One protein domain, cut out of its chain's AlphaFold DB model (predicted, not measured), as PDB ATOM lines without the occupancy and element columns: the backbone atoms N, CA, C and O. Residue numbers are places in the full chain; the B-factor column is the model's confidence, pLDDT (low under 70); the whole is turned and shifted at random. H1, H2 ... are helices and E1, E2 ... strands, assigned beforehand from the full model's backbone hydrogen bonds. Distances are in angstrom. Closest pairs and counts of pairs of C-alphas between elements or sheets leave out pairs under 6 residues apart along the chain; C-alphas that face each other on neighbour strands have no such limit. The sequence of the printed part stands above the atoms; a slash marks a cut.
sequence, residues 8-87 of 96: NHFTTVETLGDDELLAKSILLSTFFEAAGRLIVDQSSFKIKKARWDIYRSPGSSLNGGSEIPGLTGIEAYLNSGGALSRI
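AT A GLANCE: This is residues 8 to 87 of the 96 residues of an uncharacterized protein of Pelotomaculum sp. PtaB.Bin104 (UniProt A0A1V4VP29). Five antiparallel strands run back and forth side by side in one twisted sheet, a meander, each strand the antiparallel neighbour of the one before. A long link leads from the short last strand E5 to a small helix, H1, set off from the sheet. The printed part has 80 residues, in order E1 E2 E3 E4 E5 H1, mostly strand. It is compact, radius of gyration of the C-alphas 13.4 A, spanning 41 by 27 by 19 A.

IN THESE COORDINATES: E1, residues 8 to 15, begins at C-alpha 8 (141.854, 128.179, 92.330) and is 23.2 A long. E2, 20 to 29, measures 29.2 A; E3, 33 to 41, 26.9 A; E4, 47 to 56, 26.0 A; E5, 64 to 67, 10.8 A. H1, 81 to 86, 8.7 A, ends at C-alpha 86 (159.687, 147.025, 97.406).

HOW THE PARTS SIT: Hairpins include E2 and E3, with N 23 and O 38 at 2.9 A, and E4 and E5, with N 54 and O 64 at 2.7 A. H1 is not on the sheet; its O i to N i+4 pairs are within hydrogen-bond range.

THE WHOLE: The printed part has no cut. The link E5 to H1 is long. Residues 78 to 87 have pLDDT under 70.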
ATOM      1  N   ASN A   8     141.584 128.861  91.081       95.19
ATOM      2  CA  ASN A   8     141.854 128.179  92.330       95.19
ATOM      3  C   ASN A   8     143.184 128.681  92.874       95.19
ATOM      4  O   ASN A   8     144.140 128.896  92.122       95.19
ATOM      5  N   HIS A   9     143.229 128.856  94.187       95.50
ATOM      6  CA  HIS A   9     144.427 129.243  94.904       95.50
ATOM      7  C   HIS A   9     144.673 128.243  96.027       95.50
ATOM      8  O   HIS A   9     143.782 127.988  96.838       95.50
ATOM      9  N   PHE A  10     145.877 127.688  96.069       94.25
ATOM     10  CA  PHE A  10     146.279 126.703  97.063       94.25
ATOM     11  C   PHE A  10     147.506 127.216  97.795       94.25
ATOM     12  O   PHE A  10     148.474 127.624  97.160       94.25
ATOM     13  N   THR A  11     147.482 127.148  99.121       94.44
ATOM     14  CA  THR A  11     148.657 127.427  99.945       94.44
ATOM     15  C   THR A  11     148.981 126.190 100.755       94.44
ATOM     16  O   THR A  11     148.107 125.647 101.428       94.44
ATOM     17  N   THR A  12     150.232 125.754 100.700       94.25
ATOM     18  CA  THR A  12     150.735 124.629 101.485       94.25
ATOM     19  C   THR A  12     151.975 125.056 102.248       94.25
ATOM     20  O   THR A  12     152.781 125.845 101.751       94.25
ATOM     21  N   VAL A  13     152.140 124.508 103.444       93.50
ATOM     22  CA  VAL A  13     153.383 124.582 104.208       93.50
ATOM     23  C   VAL A  13     153.753 123.153 104.561       93.50
ATOM     24  O   VAL A  13     152.941 122.434 105.140       93.50
ATOM     25  N   GLU A  14     154.941 122.734 104.156       94.38
ATOM     26  CA  GLU A  14     155.475 121.394 104.397       94.38
ATOM     27  C   GLU A  14     156.870 121.507 105.016       94.38
ATOM     28  O   GLU A  14     157.598 122.456 104.724       94.38
ATOM     29  N   THR A  15     157.242 120.575 105.892       94.12
ATOM     30  CA  THR A  15     158.616 120.485 106.392       94.12
ATOM     31  C   THR A  15     159.519 119.940 105.288       94.12
ATOM     32  O   THR A  15     159.168 118.994 104.580       94.12
ATOM     33  N   LEU A  16     160.687 120.548 105.121       91.44
ATOM     34  CA  LEU A  16     161.722 120.135 104.184       91.44
ATOM     35  C   LEU A  16     162.944 119.700 105.002       91.44
ATOM     36  O   LEU A  16     163.850 120.480 105.267       91.44
ATOM     37  N   GLY A  17     162.945 118.445 105.450       86.94
ATOM     38  CA  GLY A  17     163.924 117.978 106.436       86.94
ATOM     39  C   GLY A  17     163.655 118.546 107.832       86.94
ATOM     40  O   GLY A  17     162.508 118.854 108.158       86.94
ATOM     41  N   ASP A  18     164.710 118.654 108.642       86.69
ATOM     42  CA  ASP A  18     164.577 118.887 110.087       86.69
ATOM     43  C   ASP A  18     164.433 120.371 110.471       86.69
ATOM     44  O   ASP A  18     163.774 120.670 111.460       86.69
ATOM     45  N   ASP A  19     164.993 121.294 109.676       92.88
ATOM     46  CA  ASP A  19     165.102 122.721 110.038       92.88
ATOM     47  C   ASP A  19     164.536 123.679 108.979       92.88
ATOM     48  O   ASP A  19     164.719 124.898 109.068       92.88
ATOM     49  N   GLU A  20     163.869 123.167 107.943       95.25
ATOM     50  CA  GLU A  20     163.316 124.006 106.882       95.25
ATOM     51  C   GLU A  20     161.817 123.795 106.691       95.25
ATOM     52  O   GLU A  20     161.279 122.694 106.792       95.25
ATOM     53  N   LEU A  21     161.136 124.882 106.345       94.75
ATOM     54  CA  LEU A  21     159.758 124.889 105.889       94.75
ATOM     55  C   LEU A  21     159.722 125.326 104.428       94.75
ATOM     56  O   LEU A  21     160.280 126.362 104.062       94.75
ATOM     57  N   LEU A  22     159.007 124.573 103.601       95.62
ATOM     58  CA  LEU A  22     158.621 124.980 102.261       95.62
ATOM     59  C   LEU A  22     157.194 125.529 102.304       95.62
ATOM     60  O   LEU A  22     156.217 124.784 102.367       95.62
ATOM     61  N   ALA A  23     157.075 126.851 102.222       94.25
ATOM     62  CA  ALA A  23     155.806 127.522 101.987       94.25
ATOM     63  C   ALA A  23     155.605 127.715 100.481       94.25
ATOM     64  O   ALA A  23     156.455 128.279  99.786       94.25
ATOM     65  N   LYS A  24     154.474 127.250  99.959       95.50
ATOM     66  CA  LYS A  24     154.145 127.279  98.533       95.50
ATOM     67  C   LYS A  24     152.749 127.856  98.350       95.50
ATOM     68  O   LYS A  24     151.814 127.440  99.022       95.50
ATOM     69  N   SER A  25     152.613 128.802  97.432       95.88
ATOM     70  CA  SER A  25     151.338 129.358  96.977       95.88
ATOM     71  C   SER A  25     151.212 129.070  95.488       95.88
ATOM     72  O   SER A  25     152.147 129.321  94.732       95.88
ATOM     73  N   ILE A  26     150.094 128.487  95.072       97.25
ATOM     74  CA  ILE A  26     149.836 128.052  93.700       97.25
ATOM     75  C   ILE A  26     148.567 128.737  93.219       97.25
ATOM     76  O   ILE A  26     147.533 128.685  93.884       97.25
ATOM     77  N   LEU A  27     148.643 129.334  92.036       96.75
ATOM     78  CA  LEU A  27     147.521 129.900  91.310       96.75
ATOM     79  C   LEU A  27     147.246 129.044  90.073       96.75
ATOM     80  O   LEU A  27     148.097 128.934  89.192       96.75
ATOM     81  N   LEU A  28     146.040 128.491  89.988       96.94
ATOM     82  CA  LEU A  28     145.567 127.710  88.848       96.94
ATOM     83  C   LEU A  28     144.268 128.311  88.328       96.94
ATOM     84  O   LEU A  28     143.227 128.211  88.972       96.94
ATOM     85  N   SER A  29     144.308 128.928  87.152       94.56
ATOM     86  CA  SER A  29     143.126 129.466  86.482       94.56
ATOM     87  C   SER A  29     142.972 128.921  85.068       94.56
ATOM     88  O   SER A  29     143.825 128.201  84.547       94.56
ATOM     89  N   THR A  30     141.886 129.290  84.391       93.44
ATOM     90  CA  THR A  30     141.697 128.967  82.969       93.44
ATOM     91  C   THR A  30     142.869 129.446  82.101       93.44
ATOM     92  O   THR A  30     143.194 128.787  81.116       93.44
ATOM     93  N   PHE A  31     143.541 130.538  82.479       92.62
ATOM     94  CA  PHE A  31     144.605 131.164  81.684       92.62
ATOM     95  C   PHE A  31     145.996 131.089  82.309       92.62
ATOM     96  O   PHE A  31     146.985 131.194  81.584       92.62
ATOM     97  N   PHE A  32     146.072 130.919  83.627       94.62
ATOM     98  CA  PHE A  32     147.318 130.989  84.374       94.62
ATOM     99  C   PHE A  32     147.598 129.715  85.149       94.62
ATOM    100  O   PHE A  32     146.701 129.072  85.689       94.62
ATOM    101  N   GLU A  33     148.877 129.397  85.233       97.25
ATOM    102  CA  GLU A  33     149.420 128.425  86.164       97.25
ATOM    103  C   GLU A  33     150.728 128.990  86.695       97.25
ATOM    104  O   GLU A  33     151.671 129.207  85.931       97.25
ATOM    105  N   ALA A  34     150.762 129.289  87.989       97.62
ATOM    106  CA  ALA A  34     151.904 129.918  88.629       97.62
ATOM    107  C   ALA A  34     152.084 129.408  90.057       97.62
ATOM    108  O   ALA A  34     151.122 129.009  90.712       97.62
ATOM    109  N   ALA A  35     153.317 129.455  90.548       97.50
ATOM    110  CA  ALA A  35     153.656 129.131  91.919       97.50
ATOM    111  C   ALA A  35     154.671 130.127  92.495       97.50
ATOM    112  O   ALA A  35     155.671 130.456  91.859       97.50
ATOM    113  N   GLY A  36     154.437 130.563  93.728       96.31
ATOM    114  CA  GLY A  36     155.421 131.213  94.588       96.31
ATOM    115  C   GLY A  36     155.902 130.231  95.652       96.31
ATOM    116  O   GLY A  36     155.109 129.461  96.194       96.31
ATOM    117  N   ARG A  37     157.203 130.229  95.938       95.62
ATOM    118  CA  ARG A  37     157.837 129.328  96.905       95.62
ATOM    119  C   ARG A  37     158.801 130.086  97.801       95.62
ATOM    120  O   ARG A  37     159.628 130.850  97.302       95.62
ATOM    121  N   LEU A  38     158.727 129.812  99.097       95.56
ATOM    122  CA  LEU A  38     159.695 130.228 100.101       95.56
ATOM    123  C   LEU A  38     160.234 128.982 100.803       95.56
ATOM    124  O   LEU A  38     159.453 128.151 101.257       95.56
ATOM    125  N   ILE A  39     161.555 128.874 100.899       96.00
ATOM    126  CA  ILE A  39     162.222 127.993 101.860       96.00
ATOM    127  C   ILE A  39     162.598 128.867 103.043       96.00
ATOM    128  O   ILE A  39     163.234 129.911 102.860       96.00
ATOM    129  N   VAL A  40     162.192 128.458 104.232       94.50
ATOM    130  CA  VAL A  40     162.297 129.238 105.462       94.50
ATOM    131  C   VAL A  40     162.981 128.388 106.520       94.50
ATOM    132  O   VAL A  40     162.666 127.214 106.656       94.50
ATOM    133  N   ASP A  41     163.913 128.976 107.259       94.56
ATOM    134  CA  ASP A  41     164.496 128.360 108.448       94.56
ATOM    135  C   ASP A  41     163.433 128.245 109.550       94.56
ATOM    136  O   ASP A  41     162.823 129.247 109.924       94.56
ATOM    137  N   GLN A  42     163.188 127.043 110.063       90.50
ATOM    138  CA  GLN A  42     162.095 126.785 111.002       90.50
ATOM    139  C   GLN A  42     162.327 127.434 112.372       90.50
ATOM    140  O   GLN A  42     161.366 127.823 113.035       90.50
ATOM    141  N   SER A  43     163.587 127.575 112.792       90.81
ATOM    142  CA  SER A  43     163.939 128.118 114.108       90.81
ATOM    143  C   SER A  43     163.845 129.646 114.165       90.81
ATOM    144  O   SER A  43     163.422 130.217 115.168       90.81
ATOM    145  N   SER A  44     164.232 130.312 113.077       90.94
ATOM    146  CA  SER A  44     164.365 131.771 113.002       90.94
ATOM    147  C   SER A  44     163.328 132.437 112.106       90.94
ATOM    148  O   SER A  44     163.304 133.663 112.012       90.94
ATOM    149  N   PHE A  45     162.524 131.646 111.394       88.94
ATOM    150  CA  PHE A  45     161.594 132.090 110.358       88.94
ATOM    151  C   PHE A  45     162.238 132.928 109.248       88.94
ATOM    152  O   PHE A  45     161.542 133.608 108.498       88.94
ATOM    153  N   LYS A  46     163.562 132.890 109.079       92.94
ATOM    154  CA  LYS A  46     164.231 133.637 108.010       92.94
ATOM    155  C   LYS A  46     164.086 132.921 106.677       92.94
ATOM    156  O   LYS A  46     164.357 131.726 106.564       92.94
ATOM    157  N   ILE A  47     163.717 133.665 105.641       94.00
ATOM    158  CA  ILE A  47     163.680 133.164 104.271       94.00
ATOM    159  C   ILE A  47     165.107 132.801 103.856       94.00
ATOM    160  O   ILE A  47     165.987 133.656 103.775       94.00
ATOM    161  N   LYS A  48     165.339 131.529 103.552       94.94
ATOM    162  CA  LYS A  48     166.597 131.031 102.985       94.94
ATOM    163  C   LYS A  48     166.588 131.188 101.470       94.94
ATOM    164  O   LYS A  48     167.577 131.617 100.876       94.94
ATOM    165  N   LYS A  49     165.445 130.894 100.845       95.44
ATOM    166  CA  LYS A  49     165.265 130.967  99.393       95.44
ATOM    167  C   LYS A  49     163.866 131.444  99.041       95.44
ATOM    168  O   LYS A  49     162.897 131.009  99.649       95.44
ATOM    169  N   ALA A  50     163.759 132.275  98.013       95.50
ATOM    170  CA  ALA A  50     162.487 132.689  97.441       95.50
ATOM    171  C   ALA A  50     162.520 132.524  95.926       95.50
ATOM    172  O   ALA A  50     163.521 132.852  95.284       95.50
ATOM    173  N   ARG A  51     161.432 132.018  95.350       96.25
ATOM    174  CA  ARG A  51     161.308 131.806  93.908       96.25
ATOM    175  C   ARG A  51     159.863 131.951  93.456       96.25
ATOM    176  O   ARG A  51     158.944 131.557  94.171       96.25
ATOM    177  N   TRP A  52     159.682 132.453  92.244       96.12
ATOM    178  CA  TRP A  52     158.421 132.364  91.520       96.12
ATOM    179  C   TRP A  52     158.611 131.585  90.220       96.12
ATOM    180  O   TRP A  52     159.691 131.604  89.626       96.12
ATOM    181  N   ASP A  53     157.543 130.940  89.772       97.50
ATOM    182  CA  ASP A  53     157.459 130.250  88.492       97.50
ATOM    183  C   ASP A  53     156.069 130.475  87.894       97.50
ATOM    184  O   ASP A  53     155.060 130.333  88.579       97.50
ATOM    185  N   ILE A  54     156.012 130.827  86.616       97.62
ATOM    186  CA  ILE A  54     154.806 130.888  85.792       97.62
ATOM    187  C   ILE A  54     154.976 129.824  84.709       97.62
ATOM    188  O   ILE A  54     155.804 129.950  83.805       97.62
ATOM    189  N   TYR A  55     154.191 128.762  84.819       96.75
ATOM    190  CA  TYR A  55     154.202 127.630  83.896       96.75
ATOM    191  C   TYR A  55     153.301 127.891  82.687       96.75
ATOM    192  O   TYR A  55     153.603 127.461  81.574       96.75
ATOM    193  N   ARG A  56     152.204 128.632  82.895       96.19
ATOM    194  CA  ARG A  56     151.257 128.999  81.840       96.19
ATOM    195  C   ARG A  56     150.753 130.423  82.020       96.19
ATOM    196  O   ARG A  56     150.367 130.822  83.117       96.19
ATOM    197  N   SER A  57     150.717 131.159  80.916       95.69
ATOM    198  CA  SER A  57     150.158 132.504  80.800       95.69
ATOM    199  C   SER A  57     149.636 132.732  79.372       95.69
ATOM    200  O   SER A  57     150.069 132.038  78.443       95.69
ATOM    201  N   PRO A  58     148.718 133.692  79.149       93.25
ATOM    202  CA  PRO A  58     148.274 134.063  77.807       93.25
ATOM    203  C   PRO A  58     149.440 134.416  76.876       93.25
ATOM    204  O   PRO A  58     150.283 135.262  77.190       93.25
ATOM    205  N   GLY A  59     149.495 133.745  75.723       93.44
ATOM    206  CA  GLY A  59     150.570 133.922  74.743       93.44
ATOM    207  C   GLY A  59     151.965 133.523  75.243       93.44
ATOM    208  O   GLY A  59     152.946 133.871  74.598       93.44
ATOM    209  N   SER A  60     152.074 132.827  76.383       93.94
ATOM    210  CA  SER A  60     153.340 132.471  77.049       93.94
ATOM    211  C   SER A  60     154.231 133.665  77.429       93.94
ATOM    212  O   SER A  60     155.396 133.481  77.772       93.94
ATOM    213  N   SER A  61     153.684 134.882  77.397       90.06
ATOM    214  CA  SER A  61     154.416 136.147  77.565       90.06
ATOM    215  C   SER A  61     155.057 136.322  78.942       90.06
ATOM    216  O   SER A  61     156.051 137.033  79.069       90.06
ATOM    217  N   LEU A  62     154.501 135.672  79.963       92.44
ATOM    218  CA  LEU A  62     154.971 135.747  81.345       92.44
ATOM    219  C   LEU A  62     155.573 134.424  81.828       92.44
ATOM    220  O   LEU A  62     155.925 134.320  82.999       92.44
ATOM    221  N   ASN A  63     155.672 133.411  80.962       96.56
ATOM    222  CA  ASN A  63     156.218 132.116  81.350       96.56
ATOM    223  C   ASN A  63     157.692 132.239  81.747       96.56
ATOM    224  O   ASN A  63     158.449 133.030  81.186       96.56
ATOM    225  N   GLY A  64     158.107 131.400  82.688       96.44
ATOM    226  CA  GLY A  64     159.460 131.388  83.221       96.44
ATOM    227  C   GLY A  64     159.443 131.435  84.736       96.44
ATOM    228  O   GLY A  64     158.435 131.153  85.372       96.44
ATOM    229  N   GLY A  65     160.572 131.771  85.331       96.00
ATOM    230  CA  GLY A  65     160.676 131.844  86.776       96.00
ATOM    231  C   GLY A  65     162.031 132.366  87.185       96.00
ATOM    232  O   GLY A  65     163.010 132.232  86.448       96.00
ATOM    233  N   SER A  66     162.090 132.959  88.367       96.00
ATOM    234  CA  SER A  66     163.345 133.461  88.905       96.00
ATOM    235  C   SER A  66     163.369 133.377  90.415       96.00
ATOM    236  O   SER A  66     162.340 133.418  91.095       96.00
ATOM    237  N   GLU A  67     164.582 133.254  90.929       95.31
ATOM    238  CA  GLU A  67     164.832 133.456  92.344       95.31
ATOM    239  C   GLU A  67     164.690 134.941  92.678       95.31
ATOM    240  O   GLU A  67     164.866 135.815  91.826       95.31
ATOM    241  N   ILE A  68     164.354 135.227  93.930       93.25
ATOM    242  CA  ILE A  68     164.199 136.587  94.438       93.25
ATOM    243  C   ILE A  68     165.217 136.781  95.572       93.25
ATOM    244  O   ILE A  68     164.845 136.703  96.745       93.25
ATOM    245  N   PRO A  69     166.506 137.029  95.256       89.38
ATOM    246  CA  PRO A  69     167.562 137.127  96.268       89.38
ATOM    247  C   PRO A  69     167.300 138.220  97.308       89.38
ATOM    248  O   PRO A  69     167.705 138.092  98.456       89.38
ATOM    249  N   GLY A  70     166.569 139.275  96.926       88.06
ATOM    250  CA  GLY A  70     166.195 140.373  97.820       88.06
ATOM    251  C   GLY A  70     165.276 139.980  98.983       88.06
ATOM    252  O   GLY A  70     165.025 140.819  99.841       88.06
ATOM    253  N   LEU A  71     164.771 138.739  99.021       88.12
ATOM    254  CA  LEU A  71     163.998 138.208 100.148       88.12
ATOM    255  C   LEU A  71     164.823 137.355 101.110       88.12
ATOM    256  O   LEU A  71     164.356 137.091 102.215       88.12
ATOM    257  N   THR A  72     166.026 136.920 100.733       92.25
ATOM    258  CA  THR A  72     166.851 136.075 101.600       92.25
ATOM    259  C   THR A  72     167.261 136.831 102.869       92.25
ATOM    260  O   THR A  72     167.675 137.987 102.823       92.25
ATOM    261  N   GLY A  73     167.137 136.171 104.022       90.12
ATOM    262  CA  GLY A  73     167.426 136.715 105.349       90.12
ATOM    263  C   GLY A  73     166.282 137.516 105.978       90.12
ATOM    264  O   GLY A  73     166.360 137.822 107.168       90.12
ATOM    265  N   ILE A  74     165.223 137.825 105.222       89.44
ATOM    266  CA  ILE A  74     164.031 138.502 105.744       89.44
ATOM    267  C   ILE A  74     163.187 137.500 106.533       89.44
ATOM    268  O   ILE A  74     162.986 136.369 106.098       89.44
ATOM    269  N   GLU A  75     162.686 137.917 107.688       85.88
ATOM    270  CA  GLU A  75     161.784 137.111 108.507       85.88
ATOM    271  C   GLU A  75     160.408 136.945 107.830       85.88
ATOM    272  O   GLU A  75     159.788 137.904 107.351       85.88
ATOM    273  N   ALA A  76     159.929 135.705 107.779       76.00
ATOM    274  CA  ALA A  76     158.698 135.268 107.133       76.00
ATOM    275  C   ALA A  76     157.490 135.355 108.089       76.00
ATOM    276  O   ALA A  76     156.798 134.364 108.312       76.00
ATOM    277  N   TYR A  77     157.232 136.538 108.662       70.81
ATOM    278  CA  TYR A  77     156.092 136.793 109.559       70.81
ATOM    279  C   TYR A  77     155.190 137.937 109.055       70.81
ATOM    280  O   TYR A  77     155.487 138.574 108.044       70.81
ATOM    281  N   LEU A  78     154.076 138.201 109.752       50.28
ATOM    282  CA  LEU A  78     153.083 139.273 109.519       50.28
ATOM    283  C   LEU A  78     153.704 140.694 109.463       50.28
ATOM    284  O   LEU A  78     153.521 141.495 110.369       50.28
ATOM    285  N   ASN A  79     154.475 141.002 108.419       50.88
ATOM    286  CA  ASN A  79     154.902 142.332 107.957       50.88
ATOM    287  C   ASN A  79     155.889 142.271 106.772       50.88
ATOM    288  O   ASN A  79     156.321 143.316 106.277       50.88
ATOM    289  N   SER A  80     156.219 141.084 106.240       55.34
ATOM    290  CA  SER A  80     157.053 140.965 105.031       55.34
ATOM    291  C   SER A  80     156.409 141.618 103.798       55.34
ATOM    292  O   SER A  80     157.098 141.854 102.810       55.34
ATOM    293  N   GLY A  81     155.116 141.976 103.849       60.34
ATOM    294  CA  GLY A  81     154.397 142.685 102.783       60.34
ATOM    295  C   GLY A  81     155.106 143.956 102.303       60.34
ATOM    296  O   GLY A  81     155.164 144.204 101.102       60.34
ATOM    297  N   GLY A  82     155.730 144.713 103.212       62.25
ATOM    298  CA  GLY A  82     156.521 145.889 102.840       62.25
ATOM    299  C   GLY A  82     157.824 145.546 102.109       62.25
ATOM    300  O   GLY A  82     158.264 146.297 101.246       62.25
ATOM    301  N   ALA A  83     158.460 144.420 102.433       64.06
ATOM    302  CA  ALA A  83     159.637 143.948 101.703       64.06
ATOM    303  C   ALA A  83     159.257 143.377 100.330       64.06
ATOM    304  O   ALA A  83     159.921 143.672  99.340       64.06
ATOM    305  N   LEU A  84     158.147 142.636 100.269       64.12
ATOM    306  CA  LEU A  84     157.571 142.100  99.038       64.12
ATOM    307  C   LEU A  84     157.192 143.215  98.057       64.12
ATOM    308  O   LEU A  84     157.492 143.104  96.873       64.12
ATOM    309  N   SER A  85     156.590 144.309  98.534       63.47
ATOM    310  CA  SER A  85     156.174 145.428  97.678       63.47
ATOM    311  C   SER A  85     157.335 146.268  97.140       63.47
ATOM    312  O   SER A  85     157.203 146.886  96.087       63.47
ATOM    313  N   ARG A  86     158.481 146.293  97.835       65.19
ATOM    314  CA  ARG A  86     159.687 147.025  97.406       65.19
ATOM    315  C   ARG A  86     160.518 146.278  96.372       65.19
ATOM    316  O   ARG A  86     161.387 146.881  95.740       65.19
ATOM    317  N   ILE A  87     160.271 144.986  96.188       67.06
ATOM    318  CA  ILE A  87     160.908 144.227  95.120       67.06
ATOM    319  C   ILE A  87     160.212 144.617  93.824       67.06
ATOM    320  O   ILE A  87     159.143 144.117  93.482       67.06
TER     321      ILE A  87